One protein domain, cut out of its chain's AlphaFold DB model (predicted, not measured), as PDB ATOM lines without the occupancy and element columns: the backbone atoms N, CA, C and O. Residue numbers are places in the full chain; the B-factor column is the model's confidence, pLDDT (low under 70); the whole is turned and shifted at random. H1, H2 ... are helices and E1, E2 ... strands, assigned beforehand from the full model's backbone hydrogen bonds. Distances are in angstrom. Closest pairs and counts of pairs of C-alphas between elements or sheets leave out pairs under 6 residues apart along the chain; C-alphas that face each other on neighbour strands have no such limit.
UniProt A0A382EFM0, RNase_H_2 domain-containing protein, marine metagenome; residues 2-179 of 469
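Overview. This is residues 2 to 179 of the 469 residues of the protein "RNase_H_2 domain-containing protein" of marine metagenome (UniProt A0A382EFM0). A strongly twisted sheet of five strands curls round one long helix, H4, and a second long helix, H5, crosses H4 at about a right angle. The shorter helix H1 packs on edge strand E1, H2 and H3 meet at the end of E2 where its last residue passes into H2, and a small two-strand ladder of E4 and E6 lies far from H1. The 178 printed residues hold five named helices and seven named strands, in the order H1 E1 E2 H2 H3 E3 E4 H4 E5 E6 E7 H5; the class is mixed, helices and strands. The large sheet runs E1, E2, E3, E5, E7 and is mixed, with E3 and E5 parallel and its other neighbours antiparallel, while E4 and E6 are parallel. The whole is compact, with a radius of gyration of the C-alphas of 16.0 A, and rounded, spanning 46 by 41 by 32 A.

Along the chain. H1 takes residues 2 to 10, with C-alpha 2 at (194.193, 230.925, 245.812). E1, residues 15 to 23, is 21.7 A long and bends by 72 degrees at residue 18; E2, residues 28 to 37, is 24.0 A long and bends by 74 degrees at residue 33. H2 is residues 38 to 44 and H3 residues 50 to 61, 16.7 A long. E3, residues 67 to 73, measures 19.2 A, and E4 is residues 77 to 79. H4, residues 94 to 114, is the longest helix at 30.6 A, from C-alpha 94 at (204.459, 257.022, 238.542). E5 is residues 124 to 129, 16.4 A long, E6 residues 132 to 134 and E7 residues 149 to 152. H5, residues 163 to 179, is 24.4 A long and ends with C-alpha 179 at (191.553, 237.370, 225.190).

Arrangement. H4 is on one face of the large sheet, an arrangement in two layers, helix over sheet, and the sheet curls round it. Its closest C-alphas to E1 are Leu 107 and Trp 22, 5.2 A apart, and to E5 Val 101 and Ser 125, 6.1 A. E1 and E2 form a hairpin, with N 16 and O 35 at 2.9 A. E3 is staggered: it pairs with E2 over residues 67 to 70, where N 68 and O 36 are 2.8 A apart, and with E5 over residues 70 to 73, where N 73 and O 128 are 2.8 A apart. E5 and E7 stand at 157 degrees, with N 125 and O 151 at 2.8 A. E4 and E6 stand at 30 degrees, with N 133 and O 77 at 2.9 A. H4 touches H5 with residues 99 to 106 alone, about perpendicular at 76 degrees; the closest C-alphas, Phe 99 and Leu 167, are 5.9 A apart. H5 only grazes the sheet, with its residues 163 to 178. H1 is on the sheet at a height of 8.5 A, over E1 and slantwise to the strands at 56 degrees on the local plane. H2 only grazes the sheet with residues 38 to 41 and only just touches H3, with 3 pairs of C-alphas within 8 A, the closest being Asn 38 and His 56 at 6.4 A; H3 is not on the sheet. In H1, H2, H3, H4 and H5 every O i to N i+4 pair is within hydrogen-bond range.

Size, cuts and confidence. The two C-alphas farthest apart are those of Asp 116 and Gln 138, at 46.6 A. The printed part has no cut. The links E4 to H4 and E6 to E7 are long, with 14 residues each. The mean pLDDT of the printed part is 85.3, and it is under 70 at residues 89 to 93, residue 138 and residues 155 to 162.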
ATOM      1  N   ARG A   2     195.521 230.337 245.486       83.25
ATOM      2  CA  ARG A   2     194.193 230.925 245.812       83.25
ATOM      3  C   ARG A   2     193.645 230.539 247.196       83.25
ATOM      4  O   ARG A   2     193.354 231.414 248.003       83.25
ATOM      5  N   LYS A   3     193.577 229.235 247.508       80.06
ATOM      6  CA  LYS A   3     193.110 228.726 248.819       80.06
ATOM      7  C   LYS A   3     193.917 229.294 249.999       80.06
ATOM      8  O   LYS A   3     193.333 229.700 250.996       80.06
ATOM      9  N   LYS A   4     195.244 229.383 249.848       84.75
ATOM     10  CA  LYS A   4     196.168 229.921 250.862       84.75
ATOM     11  C   LYS A   4     195.934 231.415 251.100       84.75
ATOM     12  O   LYS A   4     195.858 231.830 252.247       84.75
ATOM     13  N   MET A   5     195.729 232.203 250.042       90.38
ATOM     14  CA  MET A   5     195.424 233.630 250.188       90.38
ATOM     15  C   MET A   5     194.075 233.868 250.882       90.38
ATOM     16  O   MET A   5     193.992 234.688 251.794       90.38
ATOM     17  N   LYS A   6     193.027 233.115 250.505       88.75
ATOM     18  CA  LYS A   6     191.721 233.170 251.193       88.75
ATOM     19  C   LYS A   6     191.880 232.869 252.687       88.75
ATOM     20  O   LYS A   6     191.299 233.567 253.511       88.75
ATOM     21  N   LEU A   7     192.686 231.860 253.027       88.00
ATOM     22  CA  LEU A   7     192.982 231.496 254.411       88.00
ATOM     23  C   LEU A   7     193.715 232.619 255.156       88.00
ATOM     24  O   LEU A   7     193.297 232.970 256.251       88.00
ATOM     25  N   PHE A   8     194.744 233.222 254.554       90.19
ATOM     26  CA  PHE A   8     195.488 234.329 255.163       90.19
ATOM     27  C   PHE A   8     194.606 235.531 255.499       90.19
ATOM     28  O   PHE A   8     194.720 236.081 256.592       90.19
ATOM     29  N   ILE A   9     193.693 235.895 254.593       89.75
ATOM     30  CA  ILE A   9     192.731 236.976 254.832       89.75
ATOM     31  C   ILE A   9     191.781 236.604 255.977       89.75
ATOM     32  O   ILE A   9     191.604 237.396 256.899       89.75
ATOM     33  N   LYS A  10     191.216 235.386 255.962       87.94
ATOM     34  CA  LYS A  10     190.315 234.904 257.027       87.94
ATOM     35  C   LYS A  10     190.998 234.847 258.396       87.94
ATOM     36  O   LYS A  10     190.387 235.201 259.396       87.94
ATOM     37  N   GLN A  11     192.266 234.445 258.435       89.38
ATOM     38  CA  GLN A  11     193.087 234.390 259.648       89.38
ATOM     39  C   GLN A  11     193.651 235.756 260.066       89.38
ATOM     40  O   GLN A  11     194.295 235.852 261.108       89.38
ATOM     41  N   ARG A  12     193.430 236.812 259.272       88.94
ATOM     42  CA  ARG A  12     193.934 238.171 259.523       88.94
ATOM     43  C   ARG A  12     195.451 238.214 259.765       88.94
ATOM     44  O   ARG A  12     195.921 238.965 260.625       88.94
ATOM     45  N   VAL A  13     196.207 237.421 258.995       91.81
ATOM     46  CA  VAL A  13     197.680 237.356 259.035       91.81
ATOM     47  C   VAL A  13     198.276 238.773 258.935       91.81
ATOM     48  O   VAL A  13     197.958 239.466 257.969       91.81
ATOM     49  N   PRO A  14     199.125 239.230 259.875       91.75
ATOM     50  CA  PRO A  14     199.558 240.633 259.922       91.75
ATOM     51  C   PRO A  14     200.360 241.100 258.697       91.75
ATOM     52  O   PRO A  14     200.201 242.236 258.251       91.75
ATOM     53  N   ILE A  15     201.201 240.222 258.144       94.38
ATOM     54  CA  ILE A  15     202.105 240.519 257.026       94.38
ATOM     55  C   ILE A  15     201.996 239.405 255.990       94.38
ATOM     56  O   ILE A  15     202.211 238.234 256.303       94.38
ATOM     57  N   ILE A  16     201.687 239.765 254.746       91.62
ATOM     58  CA  ILE A  16     201.646 238.826 253.624       91.62
ATOM     59  C   ILE A  16     202.597 239.334 252.541       91.62
ATOM     60  O   ILE A  16     202.310 240.315 251.855       91.62
ATOM     61  N   PHE A  17     203.733 238.653 252.392       90.88
ATOM     62  CA  PHE A  17     204.695 238.898 251.318       90.88
ATOM     63  C   PHE A  17     204.207 238.285 250.004       90.88
ATOM     64  O   PHE A  17     203.660 237.177 250.011       90.88
ATOM     65  N   GLN A  18     204.438 238.981 248.886       89.38
ATOM     66  CA  GLN A  18     204.105 238.502 247.537       89.38
ATOM     67  C   GLN A  18     202.647 238.009 247.444       89.38
ATOM     68  O   GLN A  18     202.353 236.913 246.949       89.38
ATOM     69  N   ALA A  19     201.726 238.819 247.979       90.19
ATOM     70  CA  ALA A  19     200.313 238.499 248.125       90.19
ATOM     71  C   ALA A  19     199.681 238.198 246.761       90.19
ATOM     72  O   ALA A  19     199.591 239.069 245.896       90.19
ATOM     73  N   TYR A  20     199.236 236.952 246.581       90.94
ATOM     74  CA  TYR A  20     198.644 236.482 245.330       90.94
ATOM     75  C   TYR A  20     197.191 236.942 245.201       90.94
ATOM     76  O   TYR A  20     196.317 236.471 245.933       90.94
ATOM     77  N   LEU A  21     196.925 237.818 244.236       94.12
ATOM     78  CA  LEU A  21     195.615 238.403 243.967       94.12
ATOM     79  C   LEU A  21     195.125 237.987 242.573       94.12
ATOM     80  O   LEU A  21     195.938 237.805 241.670       94.12
ATOM     81  N   TRP A  22     193.813 237.821 242.379       93.06
ATOM     82  CA  TRP A  22     193.245 237.370 241.103       93.06
ATOM     83  C   TRP A  22     191.796 237.826 240.886       93.06
ATOM     84  O   TRP A  22     191.085 238.143 241.840       93.06
ATOM     85  N   ASP A  23     191.371 237.808 239.622       91.44
ATOM     86  CA  ASP A  23     189.982 237.892 239.171       91.44
ATOM     87  C   ASP A  23     189.740 236.743 238.181       91.44
ATOM     88  O   ASP A  23     190.454 236.603 237.190       91.44
ATOM     89  N   GLU A  24     188.768 235.880 238.481       87.75
ATOM     90  CA  GLU A  24     188.474 234.695 237.665       87.75
ATOM     91  C   GLU A  24     187.750 235.052 236.368       87.75
ATOM     92  O   GLU A  24     188.017 234.426 235.347       87.75
ATOM     93  N   ASN A  25     186.911 236.090 236.389       87.94
ATOM     94  CA  ASN A  25     186.128 236.508 235.230       87.94
ATOM     95  C   ASN A  25     187.023 237.161 234.179       87.94
ATOM     96  O   ASN A  25     186.888 236.889 232.994       87.94
ATOM     97  N   LEU A  26     187.959 238.002 234.626       86.94
ATOM     98  CA  LEU A  26     188.932 238.652 233.744       86.94
ATOM     99  C   LEU A  26     190.186 237.801 233.497       86.94
ATOM    100  O   LEU A  26     191.075 238.239 232.777       86.94
ATOM    101  N   ARG A  27     190.304 236.624 234.130       86.44
ATOM    102  CA  ARG A  27     191.471 235.720 234.047       86.44
ATOM    103  C   ARG A  27     192.825 236.382 234.354       86.44
ATOM    104  O   ARG A  27     193.872 235.881 233.955       86.44
ATOM    105  N   ILE A  28     192.827 237.467 235.125       88.25
ATOM    106  CA  ILE A  28     194.039 238.197 235.524       88.25
ATOM    107  C   ILE A  28     194.457 237.842 236.950       88.25
ATOM    108  O   ILE A  28     193.631 237.604 237.834       88.25
ATOM    109  N   HIS A  29     195.764 237.835 237.198       92.56
ATOM    110  CA  HIS A  29     196.333 237.652 238.528       92.56
ATOM    111  C   HIS A  29     197.650 238.415 238.680       92.56
ATOM    112  O   HIS A  29     198.270 238.814 237.699       92.56
ATOM    113  N   GLY A  30     198.094 238.603 239.919       89.56
ATOM    114  CA  GLY A  30     199.357 239.268 240.214       89.56
ATOM    115  C   GLY A  30     199.810 239.056 241.652       89.56
ATOM    116  O   GLY A  30     199.055 238.560 242.487       89.56
ATOM    117  N   HIS A  31     201.056 239.435 241.921       91.19
ATOM    118  CA  HIS A  31     201.660 239.376 243.247       91.19
ATOM    119  C   HIS A  31     201.978 240.794 243.718       91.19
ATOM    120  O   HIS A  31     202.854 241.456 243.165       91.19
ATOM    121  N   ALA A  32     201.238 241.279 244.712       93.44
ATOM    122  CA  ALA A  32     201.600 242.524 245.379       93.44
ATOM    123  C   ALA A  32     202.797 242.271 246.301       93.44
ATOM    124  O   ALA A  32     202.780 241.282 247.033       93.44
ATOM    125  N   ASP A  33     203.800 243.154 246.295       93.38
ATOM    126  CA  ASP A  33     205.024 242.951 247.084       93.38
ATOM    127  C   ASP A  33     204.715 242.715 248.562       93.38
ATOM    128  O   ASP A  33     205.217 241.761 249.164       93.38
ATOM    129  N   LEU A  34     203.839 243.554 249.122       94.69
ATOM    130  CA  LEU A  34     203.416 243.495 250.509       94.69
ATOM    131  C   LEU A  34     201.916 243.765 250.634       94.69
ATOM    132  O   LEU A  34     201.363 244.695 250.041       94.69
ATOM    133  N   MET A  35     201.264 242.986 251.491       95.00
ATOM    134  CA  MET A  35     199.951 243.311 252.025       95.00
ATOM    135  C   MET A  35     200.042 243.319 253.549       95.00
ATOM    136  O   MET A  35     200.254 242.278 254.172       95.00
ATOM    137  N   LEU A  36     199.946 244.512 254.138       95.69
ATOM    138  CA  LEU A  36     200.146 244.733 255.571       95.69
ATOM    139  C   LEU A  36     198.826 245.055 256.251       95.69
ATOM    140  O   LEU A  36     198.023 245.831 255.727       95.69
ATOM    141  N   ARG A  37     198.608 244.482 257.431       94.44
ATOM    142  CA  ARG A  37     197.518 244.893 258.309       94.44
ATOM    143  C   ARG A  37     197.811 246.290 258.860       94.44
ATOM    144  O   ARG A  37     198.961 246.686 259.039       94.44
ATOM    145  N   ASN A  38     196.766 247.078 259.061       95.31
ATOM    146  CA  ASN A  38     196.894 248.504 259.341       95.31
ATOM    147  C   ASN A  38     197.585 248.860 260.664       95.31
ATOM    148  O   ASN A  38     198.033 249.992 260.802       95.31
ATOM    149  N   ASP A  39     197.651 247.948 261.626       94.69
ATOM    150  CA  ASP A  39     198.432 248.091 262.857       94.69
ATOM    151  C   ASP A  39     199.937 248.002 262.597       94.69
ATOM    152  O   ASP A  39     200.674 248.883 263.027       94.69
ATOM    153  N   ILE A  40     200.372 247.042 261.778       95.50
ATOM    154  CA  ILE A  40     201.776 246.921 261.355       95.50
ATOM    155  C   ILE A  40     202.239 248.168 260.590       95.50
ATOM    156  O   ILE A  40     203.375 248.611 260.726       95.50
ATOM    157  N   VAL A  41     201.362 248.781 259.790       95.06
ATOM    158  CA  VAL A  41     201.715 250.016 259.068       95.06
ATOM    159  C   VAL A  41     201.957 251.189 260.022       95.06
ATOM    160  O   VAL A  41     202.859 251.979 259.772       95.06
ATOM    161  N   VAL A  42     201.193 251.305 261.111       94.88
ATOM    162  CA  VAL A  42     201.428 252.352 262.123       94.88
ATOM    163  C   VAL A  42     202.722 252.101 262.895       94.88
ATOM    164  O   VAL A  42     203.417 253.055 263.218       94.88
ATOM    165  N   GLU A  43     203.067 250.841 263.147       93.50
ATOM    166  CA  GLU A  43     204.320 250.470 263.812       93.50
ATOM    167  C   GLU A  43     205.555 250.791 262.956       93.50
ATOM    168  O   GLU A  43     206.560 251.277 263.466       93.50
ATOM    169  N   LEU A  44     205.477 250.547 261.644       91.19
ATOM    170  CA  LEU A  44     206.618 250.713 260.742       91.19
ATOM    171  C   LEU A  44     206.857 252.158 260.291       91.19
ATOM    172  O   LEU A  44     207.989 252.485 259.942       91.19
ATOM    173  N   PHE A  45     205.822 253.002 260.221       91.62
ATOM    174  CA  PHE A  45     205.920 254.319 259.584       91.62
ATOM    175  C   PHE A  45     205.729 255.478 260.558       91.62
ATOM    176  O   PHE A  45     204.683 255.621 261.183       91.62
ATOM    177  N   ASN A  46     206.707 256.388 260.579       85.06
ATOM    178  CA  ASN A  46     206.734 257.505 261.529       85.06
ATOM    179  C   ASN A  46     205.732 258.619 261.197       85.06
ATOM    180  O   ASN A  46     205.197 259.256 262.099       85.06
ATOM    181  N   ASN A  47     205.500 258.892 259.909       88.50
ATOM    182  CA  ASN A  47     204.575 259.936 259.474       88.50
ATOM    183  C   ASN A  47     203.565 259.370 258.479       88.50
ATOM    184  O   ASN A  47     203.898 259.063 257.329       88.50
ATOM    185  N   LEU A  48     202.307 259.307 258.908       92.06
ATOM    186  CA  LEU A  48     201.175 258.875 258.098       92.06
ATOM    187  C   LEU A  48     200.129 259.999 258.004       92.06
ATOM    188  O   LEU A  48     200.007 260.790 258.939       92.06
ATOM    189  N   PRO A  49     199.361 260.085 256.903       90.69
ATOM    190  CA  PRO A  49     198.282 261.059 256.771       90.69
ATOM    191  C   PRO A  49     197.254 260.946 257.900       90.69
ATOM    192  O   PRO A  49     196.867 259.842 258.284       90.69
ATOM    193  N   GLU A  50     196.714 262.077 258.353       90.44
ATOM    194  CA  GLU A  50     195.686 262.119 259.407       90.44
ATOM    195  C   GLU A  50     194.474 261.240 259.058       90.44
ATOM    196  O   GLU A  50     193.953 260.488 259.880       90.44
ATOM    197  N   LYS A  51     194.075 261.244 257.781       89.25
ATOM    198  CA  LYS A  51     193.010 260.387 257.253       89.25
ATOM    199  C   LYS A  51     193.274 258.895 257.481       89.25
ATOM    200  O   LYS A  51     192.330 258.146 257.735       89.25
ATOM    201  N   PHE A  52     194.530 258.459 257.377       93.25
ATOM    202  CA  PHE A  52     194.920 257.080 257.655       93.25
ATOM    203  C   PHE A  52     194.825 256.780 259.151       93.25
ATOM    204  O   PHE A  52     194.201 255.791 259.531       93.25
ATOM    205  N   ILE A  53     195.381 257.657 259.992       94.88
ATOM    206  CA  ILE A  53     195.360 257.511 261.453       94.88
ATOM    207  C   ILE A  53     193.920 257.443 261.978       94.88
ATOM    208  O   ILE A  53     193.575 256.539 262.736       94.88
ATOM    209  N   ASN A  54     193.036 258.314 261.490       93.44
ATOM    210  CA  ASN A  54     191.616 258.303 261.846       93.44
ATOM    211  C   ASN A  54     190.928 256.983 261.455       93.44
ATOM    212  O   ASN A  54     190.126 256.438 262.221       93.44
ATOM    213  N   LEU A  55     191.258 256.431 260.283       93.19
ATOM    214  CA  LEU A  55     190.737 255.135 259.845       93.19
ATOM    215  C   LEU A  55     191.275 253.979 260.701       93.19
ATOM    216  O   LEU A  55     190.513 253.084 261.069       93.19
ATOM    217  N   HIS A  56     192.562 254.012 261.047       95.00
ATOM    218  CA  HIS A  56     193.198 253.050 261.942       95.00
ATOM    219  C   HIS A  56     192.544 253.069 263.335       95.00
ATOM    220  O   HIS A  56     192.085 252.025 263.800       95.00
ATOM    221  N   ASN A  57     192.358 254.240 263.947       94.81
ATOM    222  CA  ASN A  57     191.700 254.371 265.252       94.81
ATOM    223  C   ASN A  57     190.272 253.801 265.243       94.81
ATOM    224  O   ASN A  57     189.870 253.070 266.150       94.81
ATOM    225  N   LYS A  58     189.510 254.063 264.170       93.75
ATOM    226  CA  LYS A  58     188.175 253.477 263.979       93.75
ATOM    227  C   LYS A  58     188.227 251.951 263.849       93.75
ATOM    228  O   LYS A  58     187.373 251.264 264.405       93.75
ATOM    229  N   SER A  59     189.218 251.420 263.134       92.19
ATOM    230  CA  SER A  59     189.392 249.974 262.953       92.19
ATOM    231  C   SER A  59     189.708 249.250 264.266       92.19
ATOM    232  O   SER A  59     189.124 248.197 264.517       92.19
ATOM    233  N   ILE A  60     190.540 249.846 265.134       91.44
ATOM    234  CA  ILE A  60     190.852 249.316 266.470       91.44
ATOM    235  C   ILE A  60     189.584 249.273 267.317       91.44
ATOM    236  O   ILE A  60     189.243 248.219 267.853       91.44
ATOM    237  N   LYS A  61     188.850 250.392 267.389       90.38
ATOM    238  CA  LYS A  61     187.607 250.487 268.171       90.38
ATOM    239  C   LYS A  61     186.587 249.425 267.755       90.38
ATOM    240  O   LYS A  61     185.939 248.824 268.605       90.38
ATOM    241  N   ASN A  62     186.485 249.168 266.454       87.81
ATOM    242  CA  ASN A  62     185.542 248.204 265.892       87.81
ATOM    243  C   ASN A  62     186.091 246.768 265.830       87.81
ATOM    244  O   ASN A  62     185.396 245.889 265.328       87.81
ATOM    245  N   LYS A  63     187.340 246.527 266.263       86.00
ATOM    246  CA  LYS A  63     188.072 245.257 266.082       86.00
ATOM    247  C   LYS A  63     188.028 244.734 264.633       86.00
ATOM    248  O   LYS A  63     188.105 243.529 264.377       86.00
ATOM    249  N   ASN A  64     187.926 245.646 263.667       89.00
ATOM    250  CA  ASN A  64     187.819 245.333 262.246       89.00
ATOM    251  C   ASN A  64     189.014 245.905 261.485       89.00
ATOM    252  O   ASN A  64     188.933 246.973 260.874       89.00
ATOM    253  N   PHE A  65     190.137 245.196 261.588       90.38
ATOM    254  CA  PHE A  65     191.373 245.519 260.886       90.38
ATOM    255  C   PHE A  65     191.196 245.466 259.369       90.38
ATOM    256  O   PHE A  65     190.340 244.757 258.844       90.38
ATOM    257  N   PHE A  66     192.058 246.187 258.664       92.81
ATOM    258  CA  PHE A  66     192.074 246.223 257.210       92.81
ATOM    259  C   PHE A  66     193.484 246.041 256.669       92.81
ATOM    260  O   PHE A  66     194.477 246.270 257.363       92.81
ATOM    261  N   TYR A  67     193.556 245.647 255.402       94.19
ATOM    262  CA  TYR A  67     194.812 245.471 254.692       94.19
ATOM    263  C   TYR A  67     195.139 246.665 253.804       94.19
ATOM    264  O   TYR A  67     194.258 247.250 253.171       94.19
ATOM    265  N   ILE A  68     196.428 246.977 253.724       95.00
ATOM    266  CA  ILE A  68     197.003 247.960 252.815       95.00
ATOM    267  C   ILE A  68     197.921 247.233 251.847       95.00
ATOM    268  O   ILE A  68     198.824 246.500 252.247       95.00
ATOM    269  N   ILE A  69     197.675 247.458 250.561       96.69
ATOM    270  CA  ILE A  69     198.542 246.996 249.482       96.69
ATOM    271  C   ILE A  69     199.693 247.987 249.361       96.69
ATOM    272  O   ILE A  69     199.450 249.183 249.170       96.69
ATOM    273  N   ILE A  70     200.920 247.480 249.454       95.69
ATOM    274  CA  ILE A  70     202.147 248.255 249.301       95.69
ATOM    275  C   ILE A  70     202.993 247.608 248.210       95.69
ATOM    276  O   ILE A  70     203.318 246.424 248.269       95.69
ATOM    277  N   ASP A  71     203.352 248.412 247.221       94.56
ATOM    278  CA  ASP A  71     204.285 248.043 246.164       94.56
ATOM    279  C   ASP A  71     205.610 248.796 246.367       94.56
ATOM    280  O   ASP A  71     205.619 249.988 246.696       94.56
ATOM    281  N   VAL A  72     206.730 248.082 246.254       92.44
ATOM    282  CA  VAL A  72     208.058 248.569 246.635       92.44
ATOM    283  C   VAL A  72     208.837 248.968 245.392       92.44
ATOM    284  O   VAL A  72     209.075 248.176 244.482       92.44
ATOM    285  N   LYS A  73     209.300 250.218 245.361       88.56
ATOM    286  CA  LYS A  73     210.078 250.777 244.258       88.56
ATOM    287  C   LYS A  73     211.437 251.253 244.764       88.56
ATOM    288  O   LYS A  73     211.528 252.207 245.532       88.56
ATOM    289  N   CYS A  74     212.518 250.671 244.238       82.62
ATOM    290  CA  CYS A  74     213.906 251.081 244.513       82.62
ATOM    291  C   CYS A  74     214.286 252.406 243.816       82.62
ATOM    292  O   CYS A  74     215.301 252.509 243.127       82.62
ATOM    293  N   LYS A  75     213.421 253.420 243.911       81.62
ATOM    294  CA  LYS A  75     213.586 254.758 243.335       81.62
ATOM    295  C   LYS A  75     212.975 255.795 244.273       81.62
ATOM    296  O   LYS A  75     212.179 255.467 245.147       81.62
ATOM    297  N   ASN A  76     213.331 257.059 244.064       83.31
ATOM    298  CA  ASN A  76     212.710 258.165 244.788       83.31
ATOM    299  C   ASN A  76     211.276 258.376 244.290       83.31
ATOM    300  O   ASN A  76     211.067 258.521 243.083       83.31
ATOM    301  N   THR A  77     210.323 258.456 245.213       84.88
ATOM    302  CA  THR A  77     208.908 258.720 244.920       84.88
ATOM    303  C   THR A  77     208.581 260.172 245.253       84.88
ATOM    304  O   THR A  77     209.137 260.749 246.186       84.88
ATOM    305  N   LYS A  78     207.693 260.805 244.480       86.44
ATOM    306  CA  LYS A  78     207.274 262.193 244.728       86.44
ATOM    307  C   LYS A  78     205.818 262.240 245.160       86.44
ATOM    308  O   LYS A  78     204.964 261.685 244.469       86.44
ATOM    309  N   ILE A  79     205.547 262.955 246.243       86.19
ATOM    310  CA  ILE A  79     204.190 263.231 246.720       86.19
ATOM    311  C   ILE A  79     203.863 264.719 246.588       86.19
ATOM    312  O   ILE A  79     204.763 265.566 246.542       86.19
ATOM    313  N   GLY A  80     202.574 265.030 246.485       80.31
ATOM    314  CA  GLY A  80     202.080 266.400 246.576       80.31
ATOM    315  C   GLY A  80     202.390 267.014 247.942       80.31
ATOM    316  O   GLY A  80     202.654 266.307 248.913       80.31
ATOM    317  N   ASN A  81     202.345 268.344 248.022       74.00
ATOM    318  CA  ASN A  81     202.431 269.066 249.297       74.00
ATOM    319  C   ASN A  81     201.076 269.098 250.031       74.00
ATOM    320  O   ASN A  81     200.722 270.090 250.662       74.00
ATOM    321  N   ASP A  82     200.267 268.050 249.870       73.94
ATOM    322  CA  ASP A  82     198.998 267.908 250.565       73.94
ATOM    323  C   ASP A  82     199.137 267.008 251.795       73.94
ATOM    324  O   ASP A  82     199.998 266.131 251.877       73.94
ATOM    325  N   ILE A  83     198.253 267.229 252.767       77.75
ATOM    326  CA  ILE A  83     198.187 266.451 254.013       77.75
ATOM    327  C   ILE A  83     197.872 264.964 253.780       77.75
ATOM    328  O   ILE A  83     198.072 264.139 254.665       77.75
ATOM    329  N   ASP A  84     197.391 264.623 252.581       80.44
ATOM    330  CA  ASP A  84     196.970 263.280 252.183       80.44
ATOM    331  C   ASP A  84     198.131 262.427 251.615       80.44
ATOM    332  O   ASP A  84     197.919 261.247 251.322       80.44
ATOM    333  N   PHE A  85     199.333 263.004 251.449       86.12
ATOM    334  CA  PHE A  85     200.534 262.375 250.865       86.12
ATOM    335  C   PHE A  85     200.270 261.691 249.515       86.12
ATOM    336  O   PHE A  85     200.774 260.599 249.223       86.12
ATOM    337  N   HIS A  86     199.461 262.336 248.674       86.88
ATOM    338  CA  HIS A  86     199.057 261.781 247.389       86.88
ATOM    339  C   HIS A  86     200.259 261.693 246.435       86.88
ATOM    340  O   HIS A  86     201.017 262.656 246.290       86.88
ATOM    341  N   ILE A  87     200.430 260.572 245.728       85.31
ATOM    342  CA  ILE A  87     201.492 260.448 244.718       85.31
ATOM    343  C   ILE A  87     201.298 261.462 243.589       85.31
ATOM    344  O   ILE A  87     200.203 261.649 243.065       85.31
ATOM    345  N   ARG A  88     202.354 262.153 243.168       76.25
ATOM    346  CA  ARG A  88     202.206 263.132 242.090       76.25
ATOM    347  C   ARG A  88     202.157 262.449 240.720       76.25
ATOM    348  O   ARG A  88     203.140 261.833 240.306       76.25
ATOM    349  N   ASP A  89     201.070 262.693 239.990       62.66
ATOM    350  CA  ASP A  89     200.767 262.159 238.647       62.66
ATOM    351  C   ASP A  89     201.414 262.967 237.493       62.66
ATOM    352  O   ASP A  89     200.881 263.125 236.397       62.66
ATOM    353  N   GLY A  90     202.569 263.590 237.741       50.47
ATOM    354  CA  GLY A  90     203.219 264.430 236.732       50.47
ATOM    355  C   GLY A  90     203.917 263.581 235.671       50.47
ATOM    356  O   GLY A  90     205.035 263.154 235.941       50.47
ATOM    357  N   LYS A  91     203.281 263.351 234.507       49.31
ATOM    358  CA  LYS A  91     203.844 262.842 233.224       49.31
ATOM    359  C   LYS A  91     205.137 261.998 233.365       49.31
ATOM    360  O   LYS A  91     206.179 262.365 232.823       49.31
ATOM    361  N   SER A  92     205.114 260.919 234.148       52.81
ATOM    362  CA  SER A  92     206.305 260.114 234.478       52.81
ATOM    363  C   SER A  92     205.940 258.679 234.881       52.81
ATOM    364  O   SER A  92     204.762 258.369 235.028       52.81
ATOM    365  N   ASN A  93     206.958 257.833 235.119       60.06
ATOM    366  CA  ASN A  93     206.889 256.429 235.586       60.06
ATOM    367  C   ASN A  93     205.933 256.155 236.772       60.06
ATOM    368  O   ASN A  93     205.725 255.000 237.127       60.06
ATOM    369  N   HIS A  94     205.411 257.183 237.444       74.88
ATOM    370  CA  HIS A  94     204.459 257.022 238.542       74.88
ATOM    371  C   HIS A  94     203.093 256.525 238.070       74.88
ATOM    372  O   HIS A  94     202.432 255.831 238.834       74.88
ATOM    373  N   GLU A  95     202.686 256.832 236.835       79.25
ATOM    374  CA  GLU A  95     201.412 256.352 236.294       79.25
ATOM    375  C   GLU A  95     201.382 254.819 236.216       79.25
ATOM    376  O   GLU A  95     200.402 254.206 236.633       79.25
ATOM    377  N   ASP A  96     202.487 254.193 235.791       82.88
ATOM    378  CA  ASP A  96     202.626 252.731 235.766       82.88
ATOM    379  C   ASP A  96     202.519 252.135 237.179       82.88
ATOM    380  O   ASP A  96     201.871 251.109 237.389       82.88
ATOM    381  N   TYR A  97     203.111 252.799 238.179       87.38
ATOM    382  CA  TYR A  97     203.027 252.356 239.573       87.38
ATOM    383  C   TYR A  97     201.599 252.483 240.108       87.38
ATOM    384  O   TYR A  97     201.092 251.559 240.740       87.38
ATOM    385  N   CYS A  98     200.926 253.601 239.810       87.44
ATOM    386  CA  CYS A  98     199.515 253.808 240.121       87.44
ATOM    387  C   CYS A  98     198.646 252.731 239.469       87.44
ATOM    388  O   CYS A  98     197.783 252.170 240.144       87.44
ATOM    389  N   PHE A  99     198.876 252.413 238.191       88.00
ATOM    390  CA  PHE A  99     198.175 251.345 237.477       88.00
ATOM    391  C   PHE A  99     198.354 249.999 238.187       88.00
ATOM    392  O   PHE A  99     197.368 249.311 238.459       88.00
ATOM    393  N   GLN A 100     199.586 249.652 238.562       91.12
ATOM    394  CA  GLN A 100     199.904 248.391 239.228       91.12
ATOM    395  C   GLN A 100     199.182 248.246 240.578       91.12
ATOM    396  O   GLN A 100     198.430 247.289 240.774       91.12
ATOM    397  N   VAL A 101     199.325 249.212 241.492       92.62
ATOM    398  CA  VAL A 101     198.661 249.130 242.808       92.62
ATOM    399  C   VAL A 101     197.139 249.240 242.705       92.62
ATOM    400  O   VAL A 101     196.424 248.616 243.487       92.62
ATOM    401  N   THR A 102     196.627 249.973 241.710       92.12
ATOM    402  CA  THR A 102     195.186 250.022 241.410       92.12
ATOM    403  C   THR A 102     194.673 248.670 240.926       92.12
ATOM    404  O   THR A 102     193.583 248.257 241.322       92.12
ATOM    405  N   THR A 103     195.467 247.955 240.125       93.19
ATOM    406  CA  THR A 103     195.158 246.587 239.692       93.19
ATOM    407  C   THR A 103     195.068 245.668 240.899       93.19
ATOM    408  O   THR A 103     194.045 245.021 241.093       93.19
ATOM    409  N   TYR A 104     196.066 245.677 241.782       95.69
ATOM    410  CA  TYR A 104     196.030 244.876 243.008       95.69
ATOM    411  C   TYR A 104     194.821 245.202 243.891       95.69
ATOM    412  O   TYR A 104     194.132 244.292 244.350       95.69
ATOM    413  N   TYR A 105     194.501 246.483 244.080       94.12
ATOM    414  CA  TYR A 105     193.299 246.891 244.808       94.12
ATOM    415  C   TYR A 105     192.017 246.362 244.159       94.12
ATOM    416  O   TYR A 105     191.147 245.835 244.857       94.12
ATOM    417  N   TYR A 106     191.909 246.450 242.831       92.56
ATOM    418  CA  TYR A 106     190.789 245.886 242.086       92.56
ATOM    419  C   TYR A 106     190.663 244.374 242.329       92.56
ATOM    420  O   TYR A 106     189.591 243.921 242.724       92.56
ATOM    421  N   LEU A 107     191.752 243.612 242.193       93.56
ATOM    422  CA  LEU A 107     191.763 242.160 242.411       93.56
ATOM    423  C   LEU A 107     191.399 241.786 243.855       93.56
ATOM    424  O   LEU A 107     190.594 240.882 244.081       93.56
ATOM    425  N   LEU A 108     191.926 242.509 244.850       93.50
ATOM    426  CA  LEU A 108     191.587 242.274 246.254       93.50
ATOM    427  C   LEU A 108     190.081 242.432 246.492       93.50
ATOM    428  O   LEU A 108     189.474 241.573 247.129       93.50
ATOM    429  N   LYS A 109     189.443 243.467 245.925       91.62
ATOM    430  CA  LYS A 109     187.982 243.635 246.028       91.62
ATOM    431  C   LYS A 109     187.212 242.438 245.487       91.62
ATOM    432  O   LYS A 109     186.167 242.098 246.037       91.62
ATOM    433  N   GLN A 110     187.700 241.825 244.417       91.12
ATOM    434  CA  GLN A 110     187.050 240.677 243.792       91.12
ATOM    435  C   GLN A 110     187.184 239.433 244.676       91.12
ATOM    436  O   GLN A 110     186.197 238.736 244.895       91.12
ATOM    437  N   ILE A 111     188.349 239.222 245.295       91.38
ATOM    438  CA  ILE A 111     188.558 238.142 246.269       91.38
ATOM    439  C   ILE A 111     187.660 238.311 247.493       91.38
ATOM    440  O   ILE A 111     187.018 237.344 247.895       91.38
ATOM    441  N   ILE A 112     187.595 239.515 248.077       90.00
ATOM    442  CA  ILE A 112     186.783 239.771 249.278       90.00
ATOM    443  C   ILE A 112     185.301 239.480 249.024       90.00
ATOM    444  O   ILE A 112     184.672 238.822 249.849       90.00
ATOM    445  N   LYS A 113     184.771 239.858 247.851       88.38
ATOM    446  CA  LYS A 113     183.401 239.498 247.442       88.38
ATOM    447  C   LYS A 113     183.168 237.985 247.388       88.38
ATOM    448  O   LYS A 113     182.076 237.537 247.695       88.38
ATOM    449  N   GLN A 114     184.171 237.199 246.989       85.94
ATOM    450  CA  GLN A 114     184.043 235.739 246.873       85.94
ATOM    451  C   GLN A 114     184.126 234.995 248.209       85.94
ATOM    452  O   GLN A 114     183.724 233.837 248.278       85.94
ATOM    453  N   ILE A 115     184.752 235.581 249.232       84.88
ATOM    454  CA  ILE A 115     184.965 234.906 250.522       84.88
ATOM    455  C   ILE A 115     183.962 235.320 251.596       84.88
ATOM    456  O   ILE A 115     184.123 234.858 252.725       84.88
ATOM    457  N   ASP A 116     182.992 236.165 251.230       71.75
ATOM    458  CA  ASP A 116     181.968 236.741 252.107       71.75
ATOM    459  C   ASP A 116     182.563 237.240 253.432       71.75
ATOM    460  O   ASP A 116     182.227 236.794 254.527       71.75
ATOM    461  N   SER A 117     183.586 238.091 253.312       78.00
ATOM    462  CA  SER A 117     184.308 238.639 254.458       78.00
ATOM    463  C   SER A 117     183.835 240.054 254.769       78.00
ATOM    464  O   SER A 117     183.705 240.890 253.877       78.00
ATOM    465  N   ASP A 118     183.691 240.340 256.062       81.31
ATOM    466  CA  ASP A 118     183.426 241.661 256.645       81.31
ATOM    467  C   ASP A 118     184.631 242.622 256.589       81.31
ATOM    468  O   ASP A 118     184.592 243.726 257.150       81.31
ATOM    469  N   LEU A 119     185.719 242.204 255.933       85.50
ATOM    470  CA  LEU A 119     186.956 242.958 255.852       85.50
ATOM    471  C   LEU A 119     186.709 244.307 255.171       85.50
ATOM    472  O   LEU A 119     186.343 244.395 253.995       85.50
ATOM    473  N   MET A 120     187.008 245.378 255.898       86.12
ATOM    474  CA  MET A 120     187.015 246.714 255.327       86.12
ATOM    475  C   MET A 120     188.137 246.843 254.290       86.12
ATOM    476  O   MET A 120     189.301 246.564 254.575       86.12
ATOM    477  N   ILE A 121     187.802 247.345 253.101       87.94
ATOM    478  CA  ILE A 121     188.787 247.643 252.056       87.94
ATOM    479  C   ILE A 121     188.966 249.164 251.970       87.94
ATOM    480  O   ILE A 121     188.044 249.860 251.523       87.94
ATOM    481  N   PRO A 122     190.119 249.714 252.394       89.19
ATOM    482  CA  PRO A 122     190.368 251.143 252.298       89.19
ATOM    483  C   PRO A 122     190.414 251.571 250.832       89.19
ATOM    484  O   PRO A 122     190.981 250.882 249.989       89.19
ATOM    485  N   LYS A 123     189.868 252.746 250.508       90.12
ATOM    486  CA  LYS A 123     189.901 253.298 249.142       90.12
ATOM    487  C   LYS A 123     191.253 253.934 248.803       90.12
ATOM    488  O   LYS A 123     191.301 255.057 248.300       90.12
ATOM    489  N   PHE A 124     192.340 253.257 249.141       91.56
ATOM    490  CA  PHE A 124     193.690 253.652 248.780       91.56
ATOM    491  C   PHE A 124     194.632 252.447 248.761       91.56
ATOM    492  O   PHE A 124     194.375 251.409 249.370       91.56
ATOM    493  N   SER A 125     195.740 252.610 248.057       94.19
ATOM    494  CA  SER A 125     196.904 251.726 248.078       94.19
ATOM    495  C   SER A 125     198.161 252.573 248.171       94.19
ATOM    496  O   SER A 125     198.087 253.800 248.080       94.19
ATOM    497  N   CYS A 126     199.308 251.939 248.368       94.38
ATOM    498  CA  CYS A 126     200.521 252.650 248.715       94.38
ATOM    499  C   CYS A 126     201.719 252.215 247.875       94.38
ATOM    500  O   CYS A 126     201.809 251.075 247.425       94.38
ATOM    501  N   ILE A 127     202.655 253.145 247.695       93.38
ATOM    502  CA  ILE A 127     203.947 252.906 247.050       93.38
ATOM    503  C   ILE A 127     205.049 253.269 248.042       93.38
ATOM    504  O   ILE A 127     205.102 254.399 248.539       93.38
ATOM    505  N   LEU A 128     205.942 252.318 248.301       93.06
ATOM    506  CA  LEU A 128     207.129 252.498 249.129       93.06
ATOM    507  C   LEU A 128     208.324 252.839 248.234       93.06
ATOM    508  O   LEU A 128     208.795 252.001 247.472       93.06
ATOM    509  N   GLY A 129     208.795 254.085 248.305       89.25
ATOM    510  CA  GLY A 129     210.009 254.528 247.614       89.25
ATOM    511  C   GLY A 129     211.257 254.404 248.488       89.25
ATOM    512  O   GLY A 129     211.157 254.348 249.710       89.25
ATOM    513  N   TYR A 130     212.442 254.455 247.869       83.75
ATOM    514  CA  TYR A 130     213.723 254.535 248.591       83.75
ATOM    515  C   TYR A 130     213.809 255.802 249.461       83.75
ATOM    516  O   TYR A 130     214.181 255.750 250.628       83.75
ATOM    517  N   THR A 131     213.400 256.938 248.893       85.69
ATOM    518  CA  THR A 131     213.103 258.179 249.626       85.69
ATOM    519  C   THR A 131     211.854 258.831 249.045       85.69
ATOM    520  O   THR A 131     211.486 258.570 247.891       85.69
ATOM    521  N   ILE A 132     211.210 259.701 249.825       85.81
ATOM    522  CA  ILE A 132     210.061 260.494 249.390       85.81
ATOM    523  C   ILE A 132     210.431 261.976 249.321       85.81
ATOM    524  O   ILE A 132     210.933 262.554 250.284       85.81
ATOM    525  N   CYS A 133     210.146 262.599 248.177       86.12
ATOM    526  CA  CYS A 133     210.258 264.042 247.975       86.12
ATOM    527  C   CYS A 133     208.872 264.692 248.059       86.12
ATOM    528  O   CYS A 133     207.962 264.286 247.330       86.12
ATOM    529  N   VAL A 134     208.731 265.740 248.874       83.19
ATOM    530  CA  VAL A 134     207.498 266.541 248.944       83.19
ATOM    531  C   VAL A 134     207.592 267.714 247.971       83.19
ATOM    532  O   VAL A 134     208.593 268.432 247.958       83.19
ATOM    533  N   GLU A 135     206.561 267.914 247.148       78.69
ATOM    534  CA  GLU A 135     206.493 269.039 246.210       78.69
ATOM    535  C   GLU A 135     206.710 270.401 246.891       78.69
ATOM    536  O   GLU A 135     206.308 270.619 248.028       78.69
ATOM    537  N   GLY A 136     207.367 271.327 246.187       70.69
ATOM    538  CA  GLY A 136     207.662 272.664 246.709       70.69
ATOM    539  C   GLY A 136     208.771 272.683 247.762       70.69
ATOM    540  O   GLY A 136     209.175 273.755 248.197       70.69
ATOM    541  N   THR A 137     209.311 271.519 248.135       71.94
ATOM    542  CA  THR A 137     210.434 271.404 249.064       71.94
ATOM    543  C   THR A 137     211.622 270.721 248.389       71.94
ATOM    544  O   THR A 137     211.463 269.815 247.570       71.94
ATOM    545  N   GLN A 138     212.841 271.121 248.755       67.50
ATOM    546  CA  GLN A 138     214.053 270.364 248.413       67.50
ATOM    547  C   GLN A 138     214.305 269.197 249.387       67.50
ATOM    548  O   GLN A 138     215.302 268.487 249.264       67.50
ATOM    549  N   LYS A 139     213.414 268.988 250.366       70.62
ATOM    550  CA  LYS A 139     213.595 267.998 251.426       70.62
ATOM    551  C   LYS A 139     213.191 266.606 250.936       70.62
ATOM    552  O   LYS A 139     212.097 266.404 250.407       70.62
ATOM    553  N   LYS A 140     214.092 265.649 251.148       82.62
ATOM    554  CA  LYS A 140     213.851 264.212 250.997       82.62
ATOM    555  C   LYS A 140     213.761 263.581 252.377       82.62
ATOM    556  O   LYS A 140     214.424 264.057 253.298       82.62
ATOM    557  N   THR A 141     212.984 262.513 252.500       83.88
ATOM    558  CA  THR A 141     213.060 261.663 253.692       83.88
ATOM    559  C   THR A 141     214.457 261.062 253.836       83.88
ATOM    560  O   THR A 141     215.157 260.843 252.842       83.88
ATOM    561  N   LYS A 142     214.873 260.802 255.078       83.19
ATOM    562  CA  LYS A 142     216.176 260.191 255.387       83.19
ATOM    563  C   LYS A 142     216.202 258.698 255.068       83.19
ATOM    564  O   LYS A 142     217.257 258.162 254.751       83.19
ATOM    565  N   ASN A 143     215.050 258.038 255.164       84.25
ATOM    566  CA  ASN A 143     214.867 256.619 254.868       84.25
ATOM    567  C   ASN A 143     213.478 256.357 254.245       84.25
ATOM    568  O   ASN A 143     212.678 257.284 254.064       84.25
ATOM    569  N   CYS A 144     213.209 255.096 253.901       86.31
ATOM    570  CA  CYS A 144     211.970 254.658 253.254       86.31
ATOM    571  C   CYS A 144     210.764 254.542 254.208       86.31
ATOM    572  O   CYS A 144     209.630 254.610 253.748       86.31
ATOM    573  N   PHE A 145     210.983 254.421 255.519       89.38
ATOM    574  CA  PHE A 145     209.927 254.258 256.529       89.38
ATOM    575  C   PHE A 145     209.420 255.585 257.111       89.38
ATOM    576  O   PHE A 145     208.444 255.634 257.853       89.38
ATOM    577  N   GLU A 146     210.047 256.706 256.763       87.88
ATOM    578  CA  GLU A 146     209.633 258.009 257.281       87.88
ATOM    579  C   GLU A 146     208.260 258.453 256.748       87.88
ATOM    580  O   GLU A 146     207.509 259.095 257.480       87.88
ATOM    581  N   LYS A 147     207.940 258.140 255.484       89.44
ATOM    582  CA  LYS A 147     206.671 258.475 254.811       89.44
ATOM    583  C   LYS A 147     206.299 257.395 253.798       89.44
ATOM    584  O   LYS A 147     207.171 256.721 253.260       89.44
ATOM    585  N   LEU A 148     205.015 257.325 253.454       91.06
ATOM    586  CA  LEU A 148     204.472 256.431 252.430       91.06
ATOM    587  C   LEU A 148     203.674 257.232 251.391       91.06
ATOM    588  O   LEU A 148     202.975 258.178 251.752       91.06
ATOM    589  N   ALA A 149     203.784 256.883 250.105       91.38
ATOM    590  CA  ALA A 149     203.034 257.559 249.047       91.38
ATOM    591  C   ALA A 149     201.670 256.892 248.847       91.38
ATOM    592  O   ALA A 149     201.604 255.675 248.677       91.38
ATOM    593  N   PHE A 150     200.593 257.680 248.836       91.69
ATOM    594  CA  PHE A 150     199.221 257.178 248.741       91.69
ATOM    595  C   PHE A 150     198.645 257.337 247.330       91.69
ATOM    596  O   PHE A 150     198.759 258.389 246.697       91.69
ATOM    597  N   VAL A 151     197.966 256.291 246.867       89.62
ATOM    598  CA  VAL A 151     197.188 256.230 245.625       89.62
ATOM    599  C   VAL A 151     195.729 256.035 246.010       89.62
ATOM    600  O   VAL A 151     195.366 254.977 246.516       89.62
ATOM    601  N   TYR A 152     194.894 257.055 245.824       86.88
ATOM    602  CA  TYR A 152     193.496 257.023 246.260       86.88
ATOM    603  C   TYR A 152     192.549 256.531 245.158       86.88
ATOM    604  O   TYR A 152     192.688 256.883 243.990       86.88
ATOM    605  N   HIS A 153     191.529 255.776 245.575       85.88
ATOM    606  CA  HIS A 153     190.572 255.069 244.713       85.88
ATOM    607  C   HIS A 153     189.119 255.559 244.899       85.88
ATOM    608  O   HIS A 153     188.182 254.764 244.811       85.88
ATOM    609  N   ASP A 154     188.910 256.837 245.247       74.19
ATOM    610  CA  ASP A 154     187.576 257.441 245.442       74.19
ATOM    611  C   ASP A 154     187.307 258.559 244.424       74.19
ATOM    612  O   ASP A 154     188.118 259.471 244.300       74.19
ATOM    613  N   ASP A 155     186.143 258.528 243.765       58.22
ATOM    614  CA  ASP A 155     185.740 259.444 242.694       58.22
ATOM    615  C   ASP A 155     185.070 260.766 243.169       58.22
ATOM    616  O   ASP A 155     184.815 261.651 242.353       58.22
ATOM    617  N   LYS A 156     184.921 261.042 244.480       56.09
ATOM    618  CA  LYS A 156     184.158 262.222 244.985       56.09
ATOM    619  C   LYS A 156     184.797 263.642 245.031       56.09
ATOM    620  O   LYS A 156     184.050 264.612 245.113       56.09
ATOM    621  N   LYS A 157     186.118 263.850 244.969       52.28
ATOM    622  CA  LYS A 157     186.769 265.180 244.864       52.28
ATOM    623  C   LYS A 157     186.944 265.632 243.395       52.28
ATOM    624  O   LYS A 157     187.769 265.103 242.647       52.28
ATOM    625  N   ARG A 158     186.166 266.650 242.996       42.94
ATOM    626  CA  ARG A 158     186.210 267.346 241.689       42.94
ATOM    627  C   ARG A 158     187.668 267.661 241.279       42.94
ATOM    628  O   ARG A 158     188.404 268.273 242.043       42.94
ATOM    629  N   ASN A 159     188.059 267.238 240.073       47.69
ATOM    630  CA  ASN A 159     189.323 267.484 239.341       47.69
ATOM    631  C   ASN A 159     190.528 266.531 239.492       47.69
ATOM    632  O   ASN A 159     191.355 266.533 238.586       47.69
ATOM    633  N   ARG A 160     190.626 265.649 240.499       51.56
ATOM    634  CA  ARG A 160     191.709 264.618 240.558       51.56
ATOM    635  C   ARG A 160     191.218 263.183 240.287       51.56
ATOM    636  O   ARG A 160     191.996 262.244 240.178       51.56
ATOM    637  N   ASN A 161     189.910 263.043 240.077       50.75
ATOM    638  CA  ASN A 161     189.147 261.804 240.219       50.75
ATOM    639  C   ASN A 161     188.726 261.101 238.929       50.75
ATOM    640  O   ASN A 161     187.758 260.352 238.905       50.75
ATOM    641  N   LYS A 162     189.471 261.298 237.843       61.47
ATOM    642  CA  LYS A 162     189.347 260.413 236.676       61.47
ATOM    643  C   LYS A 162     190.363 259.276 236.701       61.47
ATOM    644  O   LYS A 162     190.221 258.360 235.904       61.47
ATOM    645  N   MET A 163     191.357 259.304 237.596       72.19
ATOM    646  CA  MET A 163     192.452 258.332 237.590       72.19
ATOM    647  C   MET A 163     191.961 256.914 237.894       72.19
ATOM    648  O   MET A 163     192.129 256.050 237.045       72.19
ATOM    649  N   TYR A 164     191.287 256.668 239.023       74.00
ATOM    650  CA  TYR A 164     190.819 255.315 239.359       74.00
ATOM    651  C   TYR A 164     189.863 254.747 238.303       74.00
ATOM    652  O   TYR A 164     190.081 253.647 237.805       74.00
ATOM    653  N   THR A 165     188.842 255.512 237.902       78.81
ATOM    654  CA  THR A 165     187.899 255.083 236.856       78.81
ATOM    655  C   THR A 165     188.606 254.790 235.525       78.81
ATOM    656  O   THR A 165     188.328 253.771 234.893       78.81
ATOM    657  N   ARG A 166     189.563 255.635 235.116       83.81
ATOM    658  CA  ARG A 166     190.377 255.432 233.909       83.81
ATOM    659  C   ARG A 166     191.259 254.190 234.013       83.81
ATOM    660  O   ARG A 166     191.234 253.379 233.098       83.81
ATOM    661  N   LEU A 167     192.005 254.026 235.107       84.25
ATOM    662  CA  LEU A 167     192.890 252.878 235.324       84.25
ATOM    663  C   LEU A 167     192.082 251.579 235.414       84.25
ATOM    664  O   LEU A 167     192.450 250.588 234.801       84.25
ATOM    665  N   LYS A 168     190.927 251.590 236.091       84.50
ATOM    666  CA  LYS A 168     189.993 250.455 236.120       84.50
ATOM    667  C   LYS A 168     189.511 250.088 234.717       84.50
ATOM    668  O   LYS A 168     189.492 248.910 234.378       84.50
ATOM    669  N   LYS A 169     189.117 251.080 233.912       87.31
ATOM    670  CA  LYS A 169     188.721 250.857 232.518       87.31
ATOM    671  C   LYS A 169     189.875 250.244 231.716       87.31
ATOM    672  O   LYS A 169     189.663 249.226 231.072       87.31
ATOM    673  N   GLN A 170     191.088 250.775 231.865       86.56
ATOM    674  CA  GLN A 170     192.293 250.230 231.232       86.56
ATOM    675  C   GLN A 170     192.614 248.794 231.678       86.56
ATOM    676  O   GLN A 170     193.032 247.998 230.850       86.56
ATOM    677  N   ILE A 171     192.406 248.427 232.951       88.44
ATOM    678  CA  ILE A 171     192.595 247.043 233.431       88.44
ATOM    679  C   ILE A 171     191.684 246.080 232.661       88.44
ATOM    680  O   ILE A 171     192.151 245.051 232.182       88.44
ATOM    681  N   VAL A 172     190.400 246.429 232.520       88.62
ATOM    682  CA  VAL A 172     189.416 245.607 231.796       88.62
ATOM    683  C   VAL A 172     189.734 245.560 230.302       88.62
ATOM    684  O   VAL A 172     189.743 244.484 229.717       88.62
ATOM    685  N   GLU A 173     190.035 246.707 229.688       88.44
ATOM    686  CA  GLU A 173     190.419 246.782 228.273       88.44
ATOM    687  C   GLU A 173     191.661 245.936 227.979       88.44
ATOM    688  O   GLU A 173     191.666 245.184 227.009       88.44
ATOM    689  N   ASN A 174     192.679 245.996 228.842       85.31
ATOM    690  CA  ASN A 174     193.892 245.200 228.691       85.31
ATOM    691  C   ASN A 174     193.618 243.701 228.864       85.31
ATOM    692  O   ASN A 174     194.170 242.911 228.108       85.31
ATOM    693  N   ALA A 175     192.774 243.297 229.821       86.25
ATOM    694  CA  ALA A 175     192.389 241.891 229.986       86.25
ATOM    695  C   ALA A 175     191.665 241.359 228.735       86.25
ATOM    696  O   ALA A 175     192.064 240.343 228.175       86.25
ATOM    697  N   ASN A 176     190.684 242.109 228.226       85.62
ATOM    698  CA  ASN A 176     189.962 241.752 227.002       85.62
ATOM    699  C   ASN A 176     190.880 241.719 225.771       85.62
ATOM    700  O   ASN A 176     190.669 240.936 224.850       85.62
ATOM    701  N   LEU A 177     191.908 242.570 225.744       83.25
ATOM    702  CA  LEU A 177     192.902 242.576 224.677       83.25
ATOM    703  C   LEU A 177     193.706 241.268 224.647       83.25
ATOM    704  O   LEU A 177     193.965 240.756 223.562       83.25
ATOM    705  N   PHE A 178     194.075 240.712 225.806       79.50
ATOM    706  CA  PHE A 178     194.724 239.396 225.877       79.50
ATOM    707  C   PHE A 178     193.815 238.287 225.354       79.50
ATOM    708  O   PHE A 178     194.275 237.429 224.605       79.50
ATOM    709  N   ASP A 179     192.530 238.335 225.690       80.31
ATOM    710  CA  ASP A 179     191.553 237.370 225.190       80.31
ATOM    711  C   ASP A 179     191.436 237.442 223.661       80.31
ATOM    712  O   ASP A 179     191.522 236.420 222.982       80.31
TER     713      ASP A 179